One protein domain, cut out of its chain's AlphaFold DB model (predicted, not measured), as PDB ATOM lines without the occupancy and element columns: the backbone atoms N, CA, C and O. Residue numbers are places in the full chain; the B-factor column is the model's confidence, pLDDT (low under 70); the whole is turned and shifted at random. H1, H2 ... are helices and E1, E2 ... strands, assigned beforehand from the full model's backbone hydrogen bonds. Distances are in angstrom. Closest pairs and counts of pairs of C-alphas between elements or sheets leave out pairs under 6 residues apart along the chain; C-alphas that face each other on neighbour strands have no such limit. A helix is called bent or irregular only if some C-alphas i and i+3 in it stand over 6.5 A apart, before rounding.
ATOM      1  N   GLU A  11      32.066   4.701  12.338       58.44
ATOM      2  CA  GLU A  11      32.971   5.095  13.431       58.44
ATOM      3  C   GLU A  11      33.651   3.817  13.946       58.44
ATOM      4  O   GLU A  11      32.983   2.825  14.271       58.44
ATOM      5  N   THR A  12      34.984   3.799  13.946       68.50
ATOM      6  CA  THR A  12      35.717   2.627  14.426       68.50
ATOM      7  C   THR A  12      35.474   2.477  15.930       68.50
ATOM      8  O   THR A  12      35.269   3.454  16.648       68.50
ATOM      9  N   GLN A  13      35.461   1.241  16.436       64.69
ATOM     10  CA  GLN A  13      35.124   0.972  17.842       64.69
ATOM     11  C   GLN A  13      36.033   1.733  18.829       64.69
ATOM     12  O   GLN A  13      35.583   2.128  19.901       64.69
ATOM     13  N   ASP A  14      37.285   1.987  18.439       76.62
ATOM     14  CA  ASP A  14      38.231   2.796  19.207       76.62
ATOM     15  C   ASP A  14      37.818   4.280  19.260       76.62
ATOM     16  O   ASP A  14      37.718   4.846  20.348       76.62
ATOM     17  N   GLU A  15      37.454   4.887  18.125       85.25
ATOM     18  CA  GLU A  15      36.951   6.271  18.066       85.25
ATOM     19  C   GLU A  15      35.684   6.460  18.912       85.25
ATOM     20  O   GLU A  15      35.553   7.451  19.637       85.25
ATOM     21  N   GLY A  16      34.778   5.477  18.874       88.19
ATOM     22  CA  GLY A  16      33.563   5.465  19.686       88.19
ATOM     23  C   GLY A  16      33.859   5.487  21.189       88.19
ATOM     24  O   GLY A  16      33.253   6.266  21.931       88.19
ATOM     25  N   TYR A  17      34.826   4.692  21.652       93.19
ATOM     26  CA  TYR A  17      35.234   4.704  23.059       93.19
ATOM     27  C   TYR A  17      35.910   6.013  23.462       93.19
ATOM     28  O   TYR A  17      35.589   6.556  24.522       93.19
ATOM     29  N   GLN A  18      36.793   6.561  22.619       94.88
ATOM     30  CA  GLN A  18      37.447   7.844  22.898       94.88
ATOM     31  C   GLN A  18      36.433   8.982  23.030       94.88
ATOM     32  O   GLN A  18      36.546   9.817  23.931       94.88
ATOM     33  N   LYS A  19      35.398   8.986  22.185       95.88
ATOM     34  CA  LYS A  19      34.288   9.941  22.263       95.88
ATOM     35  C   LYS A  19      33.552   9.843  23.600       95.88
ATOM     36  O   LYS A  19      33.395  10.858  24.276       95.88
ATOM     37  N   THR A  20      33.176   8.639  24.037       96.31
ATOM     38  CA  THR A  20      32.533   8.443  25.348       96.31
ATOM     39  C   THR A  20      33.449   8.862  26.504       96.31
ATOM     40  O   THR A  20      32.990   9.494  27.457       96.31
ATOM     41  N   PHE A  21      34.753   8.577  26.431       95.44
ATOM     42  CA  PHE A  21      35.715   9.011  27.448       95.44
ATOM     43  C   PHE A  21      35.847  10.526  27.530       95.44
ATOM     44  O   PHE A  21      35.841  11.065  28.639       95.44
ATOM     45  N   LYS A  22      35.915  11.205  26.384       96.81
ATOM     46  CA  LYS A  22      35.934  12.666  26.312       96.81
ATOM     47  C   LYS A  22      34.657  13.257  26.911       96.81
ATOM     48  O   LYS A  22      34.747  14.078  27.818       96.81
ATOM     49  N   ASN A  23      33.490  12.763  26.499       96.81
ATOM     50  CA  ASN A  23      32.202  13.210  27.032       96.81
ATOM     51  C   ASN A  23      32.121  13.018  28.555       96.81
ATOM     52  O   ASN A  23      31.656  13.899  29.272       96.81
ATOM     53  N   CYS A  24      32.608  11.886  29.074       96.94
ATOM     54  CA  CYS A  24      32.655  11.639  30.514       96.94
ATOM     55  C   CYS A  24      33.593  12.616  31.238       96.94
ATOM     56  O   CYS A  24      33.261  13.083  32.327       96.94
ATOM     57  N   ALA A  25      34.762  12.912  30.661       96.38
ATOM     58  CA  ALA A  25      35.727  13.848  31.235       96.38
ATOM     59  C   ALA A  25      35.193  15.289  31.266       96.38
ATOM     60  O   ALA A  25      35.475  16.014  32.215       96.38
ATOM     61  N   GLU A  26      34.395  15.678  30.270       97.75
ATOM     62  CA  GLU A  26      33.713  16.976  30.218       97.75
ATOM     63  C   GLU A  26      32.507  17.038  31.169       97.75
ATOM     64  O   GLU A  26      32.267  18.070  31.790       97.75
ATOM     65  N   LEU A  27      31.775  15.931  31.335       96.94
ATOM     66  CA  LEU A  27      30.583  15.868  32.182       96.94
ATOM     67  C   LEU A  27      30.913  15.885  33.679       96.94
ATOM     68  O   LEU A  27      30.301  16.644  34.427       96.94
ATOM     69  N   VAL A  28      31.844  15.041  34.136       96.69
ATOM     70  CA  VAL A  28      32.112  14.820  35.574       96.69
ATOM     71  C   VAL A  28      32.342  16.122  36.366       96.69
ATOM     72  O   VAL A  28      31.746  16.250  37.437       96.69
ATOM     73  N   PRO A  29      33.114  17.114  35.874       96.19
ATOM     74  CA  PRO A  29      33.311  18.387  36.575       96.19
ATOM     75  C   PRO A  29      32.043  19.236  36.739       96.19
ATOM     76  O   PRO A  29      32.006  20.102  37.608       96.19
ATOM     77  N   THR A  30      31.018  19.013  35.911       97.44
ATOM     78  CA  THR A  30      29.749  19.765  35.956       97.44
ATOM     79  C   THR A  30      28.750  19.197  36.965       97.44
ATOM     80  O   THR A  30      27.759  19.851  37.287       97.44
ATOM     81  N   LEU A  31      28.988  17.980  37.462       97.56
ATOM     82  CA  LEU A  31      28.067  17.290  38.359       97.56
ATOM     83  C   LEU A  31      28.219  17.777  39.807       97.56
ATOM     84  O   LEU A  31      29.338  18.061  40.248       97.56
ATOM     85  N   PRO A  32      27.126  17.794  40.597       97.56
ATOM     86  CA  PRO A  32      27.211  18.011  42.034       97.56
ATOM     87  C   PRO A  32      28.173  17.015  42.672       97.56
ATOM     88  O   PRO A  32      28.121  15.815  42.392       97.56
ATOM     89  N   ARG A  33      29.040  17.520  43.549       96.25
ATOM     90  CA  ARG A  33      30.135  16.756  44.136       96.25
ATOM     91  C   ARG A  33      30.037  16.735  45.652       96.25
ATOM     92  O   ARG A  33      29.696  17.735  46.276       96.25
ATOM     93  N   SER A  34      30.370  15.594  46.235       95.00
ATOM     94  CA  SER A  34      30.415  15.401  47.679       95.00
ATOM     95  C   SER A  34      31.563  14.476  48.064       95.00
ATOM     96  O   SER A  34      32.059  13.703  47.242       95.00
ATOM     97  N   LYS A  35      31.985  14.549  49.325       94.50
ATOM     98  CA  LYS A  35      32.950  13.611  49.893       94.50
ATOM     99  C   LYS A  35      32.224  12.323  50.279       94.50
ATOM    100  O   LYS A  35      31.208  12.358  50.972       94.50
ATOM    101  N   GLY A  36      32.745  11.186  49.831       88.88
ATOM    102  CA  GLY A  36      32.262   9.879  50.255       88.88
ATOM    103  C   GLY A  36      32.782   9.496  51.640       88.88
ATOM    104  O   GLY A  36      33.720  10.083  52.171       88.88
ATOM    105  N   TRP A  37      32.190   8.458  52.225       87.81
ATOM    106  CA  TRP A  37      32.650   7.922  53.509       87.81
ATOM    107  C   TRP A  37      34.000   7.189  53.404       87.81
ATOM    108  O   TRP A  37      34.752   7.171  54.372       87.81
ATOM    109  N   TRP A  38      34.325   6.628  52.228       84.94
ATOM    110  CA  TRP A  38      35.629   6.005  51.934       84.94
ATOM    111  C   TRP A  38      36.327   6.563  50.680       84.94
ATOM    112  O   TRP A  38      37.518   6.334  50.493       84.94
ATOM    113  N   LEU A  39      35.588   7.255  49.807       87.12
ATOM    114  CA  LEU A  39      36.088   7.843  48.563       87.12
ATOM    115  C   LEU A  39      36.220   9.352  48.719       87.12
ATOM    116  O   LEU A  39      35.310   9.995  49.241       87.12
ATOM    117  N   ASP A  40      37.299   9.913  48.181       85.06
ATOM    118  CA  ASP A  40      37.537  11.357  48.222       85.06
ATOM    119  C   ASP A  40      36.459  12.148  47.474       85.06
ATOM    120  O   ASP A  40      36.074  13.239  47.897       85.06
ATOM    121  N   GLU A  41      35.936  11.582  46.382       93.44
ATOM    122  CA  GLU A  41      35.025  12.274  45.476       93.44
ATOM    123  C   GLU A  41      33.898  11.352  45.000       93.44
ATOM    124  O   GLU A  41      34.126  10.313  44.372       93.44
ATOM    125  N   LEU A  42      32.665  11.769  45.277       96.00
ATOM    126  CA  LEU A  42      31.445  11.235  44.691       96.00
ATOM    127  C   LEU A  42      30.748  12.334  43.896       96.00
ATOM    128  O   LEU A  42      30.711  13.492  44.311       96.00
ATOM    129  N   PHE A  43      30.149  11.942  42.784       97.06
ATOM    130  CA  PHE A  43      29.402  12.798  41.880       97.06
ATOM    131  C   PHE A  43      27.968  12.289  41.788       97.06
ATOM    132  O   PHE A  43      27.738  11.076  41.740       97.06
ATOM    133  N   GLN A  44      27.007  13.207  41.772       97.38
ATOM    134  CA  GLN A  44      25.608  12.861  41.567       97.38
ATOM    135  C   GLN A  44      25.346  12.660  40.070       97.38
ATOM    136  O   GLN A  44      25.352  13.617  39.298       97.38
ATOM    137  N   TYR A  45      25.091  11.422  39.656       96.75
ATOM    138  CA  TYR A  45      24.797  11.057  38.272       96.75
ATOM    139  C   TYR A  45      23.562  10.158  38.219       96.75
ATOM    140  O   TYR A  45      23.506   9.135  38.900       96.75
ATOM    141  N   GLN A  46      22.556  10.556  37.431       95.31
ATOM    142  CA  GLN A  46      21.280   9.837  37.276       95.31
ATOM    143  C   GLN A  46      20.612   9.431  38.609       95.31
ATOM    144  O   GLN A  46      20.043   8.353  38.736       95.31
ATOM    145  N   GLY A  47      20.695  10.292  39.628       95.56
ATOM    146  CA  GLY A  47      20.102  10.042  40.947       95.56
ATOM    147  C   GLY A  47      20.967   9.228  41.917       95.56
ATOM    148  O   GLY A  47      20.576   9.072  43.071       95.56
ATOM    149  N   PHE A  48      22.157   8.775  41.509       94.31
ATOM    150  CA  PHE A  48      23.084   8.020  42.357       94.31
ATOM    151  C   PHE A  48      24.358   8.813  42.655       94.31
ATOM    152  O   PHE A  48      24.856   9.553  41.809       94.31
ATOM    153  N   TRP A  49      24.918   8.620  43.849       94.81
ATOM    154  CA  TRP A  49      26.238   9.136  44.217       94.81
ATOM    155  C   TRP A  49      27.307   8.091  43.902       94.81
ATOM    156  O   TRP A  49      27.336   7.027  44.520       94.81
ATOM    157  N   MET A  50      28.179   8.380  42.936       93.75
ATOM    158  CA  MET A  50      29.180   7.433  42.434       93.75
ATOM    159  C   MET A  50      30.513   8.127  42.160       93.75
ATOM    160  O   MET A  50      30.552   9.328  41.917       93.75
ATOM    161  N   SER A  51      31.620   7.382  42.163       93.19
ATOM    162  CA  SER A  51      32.887   7.923  41.661       93.19
ATOM    163  C   SER A  51      32.851   8.072  40.133       93.19
ATOM    164  O   SER A  51      31.947   7.584  39.449       93.19
ATOM    165  N   SER A  52      33.855   8.738  39.566       93.38
ATOM    166  CA  SER A  52      33.955   8.942  38.115       93.38
ATOM    167  C   SER A  52      34.076   7.632  37.319       93.38
ATOM    168  O   SER A  52      33.638   7.563  36.171       93.38
ATOM    169  N   PHE A  53      34.624   6.571  37.923       92.88
ATOM    170  CA  PHE A  53      34.821   5.282  37.255       92.88
ATOM    171  C   PHE A  53      33.494   4.571  36.899       92.88
ATOM    172  O   PHE A  53      33.297   4.273  35.719       92.88
ATOM    173  N   PRO A  54      32.542   4.347  37.832       93.75
ATOM    174  CA  PRO A  54      31.221   3.815  37.490       93.75
ATOM    175  C   PRO A  54      30.420   4.691  36.522       93.75
ATOM    176  O   PRO A  54      29.709   4.146  35.683       93.75
ATOM    177  N   ILE A  55      30.551   6.023  36.590       96.31
ATOM    178  CA  ILE A  55      29.890   6.941  35.642       96.31
ATOM    179  C   ILE A  55      30.389   6.674  34.221       96.31
ATOM    180  O   ILE A  55      29.589   6.441  33.318       96.31
ATOM    181  N   ARG A  56      31.713   6.602  34.037       96.38
ATOM    182  CA  ARG A  56      32.325   6.243  32.752       96.38
ATOM    183  C   ARG A  56      31.848   4.880  32.254       96.38
ATOM    184  O   ARG A  56      31.505   4.743  31.085       96.38
ATOM    185  N   GLY A  57      31.817   3.880  33.136       95.50
ATOM    186  CA  GLY A  57      31.319   2.541  32.808       95.50
ATOM    187  C   GLY A  57      29.851   2.549  32.376       95.50
ATOM    188  O   GLY A  57      29.500   1.914  31.389       95.50
ATOM    189  N   SER A  58      29.005   3.319  33.066       96.00
ATOM    190  CA  SER A  58      27.593   3.492  32.714       96.00
ATOM    191  C   SER A  58      27.420   4.130  31.334       96.00
ATOM    192  O   SER A  58      26.627   3.626  30.542       96.00
ATOM    193  N   MET A  59      28.195   5.171  31.012       96.81
ATOM    194  CA  MET A  59      28.175   5.790  29.681       96.81
ATOM    195  C   MET A  59      28.643   4.816  28.593       96.81
ATOM    196  O   MET A  59      27.999   4.705  27.559       96.81
ATOM    197  N   LEU A  60      29.709   4.043  28.843       96.62
ATOM    198  CA  LEU A  60      30.171   3.024  27.896       96.62
ATOM    199  C   LEU A  60      29.115   1.948  27.625       96.62
ATOM    200  O   LEU A  60      28.937   1.542  26.479       96.62
ATOM    201  N   ILE A  61      28.429   1.478  28.670       95.06
ATOM    202  CA  ILE A  61      27.341   0.510  28.513       95.06
ATOM    203  C   ILE A  61      26.220   1.138  27.682       95.06
ATOM    204  O   ILE A  61      25.771   0.525  26.724       95.06
ATOM    205  N   ASN A  62      25.809   2.366  27.998       94.62
ATOM    206  CA  ASN A  62      24.745   3.047  27.263       94.62
ATOM    207  C   ASN A  62      25.073   3.245  25.773       94.62
ATOM    208  O   ASN A  62      24.217   3.028  24.921       94.62
ATOM    209  N   ASP A  63      26.305   3.647  25.465       95.50
ATOM    210  CA  ASP A  63      26.695   4.028  24.108       95.50
ATOM    211  C   ASP A  63      27.039   2.812  23.230       95.50
ATOM    212  O   ASP A  63      26.797   2.831  22.022       95.50
ATOM    213  N   HIS A  64      27.599   1.746  23.820       95.12
ATOM    214  CA  HIS A  64      28.248   0.670  23.054       95.12
ATOM    215  C   HIS A  64      27.721  -0.737  23.335       95.12
ATOM    216  O   HIS A  64      27.931  -1.632  22.511       95.12
ATOM    217  N   PHE A  65      27.053  -0.979  24.467       94.62
ATOM    218  CA  PHE A  65      26.543  -2.316  24.771       94.62
ATOM    219  C   PHE A  65      25.308  -2.622  23.919       94.62
ATOM    220  O   PHE A  65      24.280  -1.954  24.010       94.62
ATOM    221  N   LYS A  66      25.404  -3.668  23.094       95.81
ATOM    222  CA  LYS A  66      24.310  -4.154  22.245       95.81
ATOM    223  C   LYS A  66      23.746  -5.440  22.854       95.81
ATOM    224  O   LYS A  66      24.293  -6.507  22.568       95.81
ATOM    225  N   PRO A  67      22.706  -5.361  23.707       94.94
ATOM    226  CA  PRO A  67      22.157  -6.542  24.359       94.94
ATOM    227  C   PRO A  67      21.557  -7.496  23.330       94.94
ATOM    228  O   PRO A  67      20.872  -7.085  22.390       94.94
TER     229      PRO A  67
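This is residues 11 to 67 of the 110 residues of the protein "Sulfotransferase" of Gossypium gossypioides (UniProt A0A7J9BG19). Two helices, H1 and H2, pack together running opposite ways, with a small antiparallel hairpin, E1 and E2, and a long loop, residues 31 to 41, at one end. The printed part has 57 residues, mostly helix by class, in the order H1, E1, E2, H2. It is only just loose, close to compact, with a radius of gyration of the C-alphas of 12.4 A, and elongated, spanning 39 by 24 by 17 A.

H1, residues 13 to 30, is 26.6 A long from C-alpha 13 at (35.124, 0.972, 17.842), and only just irregular: C-alphas 26 and 29 are 6.52 A apart. E1 is residues 42 to 45, E2 48 to 50. H2, residues 52 to 64, 18.1 A long, ends at C-alpha 64 (28.248, 0.670, 23.054).

H1 and H2 touch at a steep tilt of 42 degrees, their closest C-alphas, of Cys 24 and Arg 56, 5.9 A apart. In the hairpin E1 and E2, N 43 and O 50 are within hydrogen-bond range, 2.8 A. Every O i to N i+4 pair is within range in H2, 12 of 14 in H1.

The farthest C-alphas, of Glu 11 and Trp 37, are 40.2 A apart. The printed part has no cut; the link H1 to E1 is long. Residues 11 to 13 have pLDDT under 70.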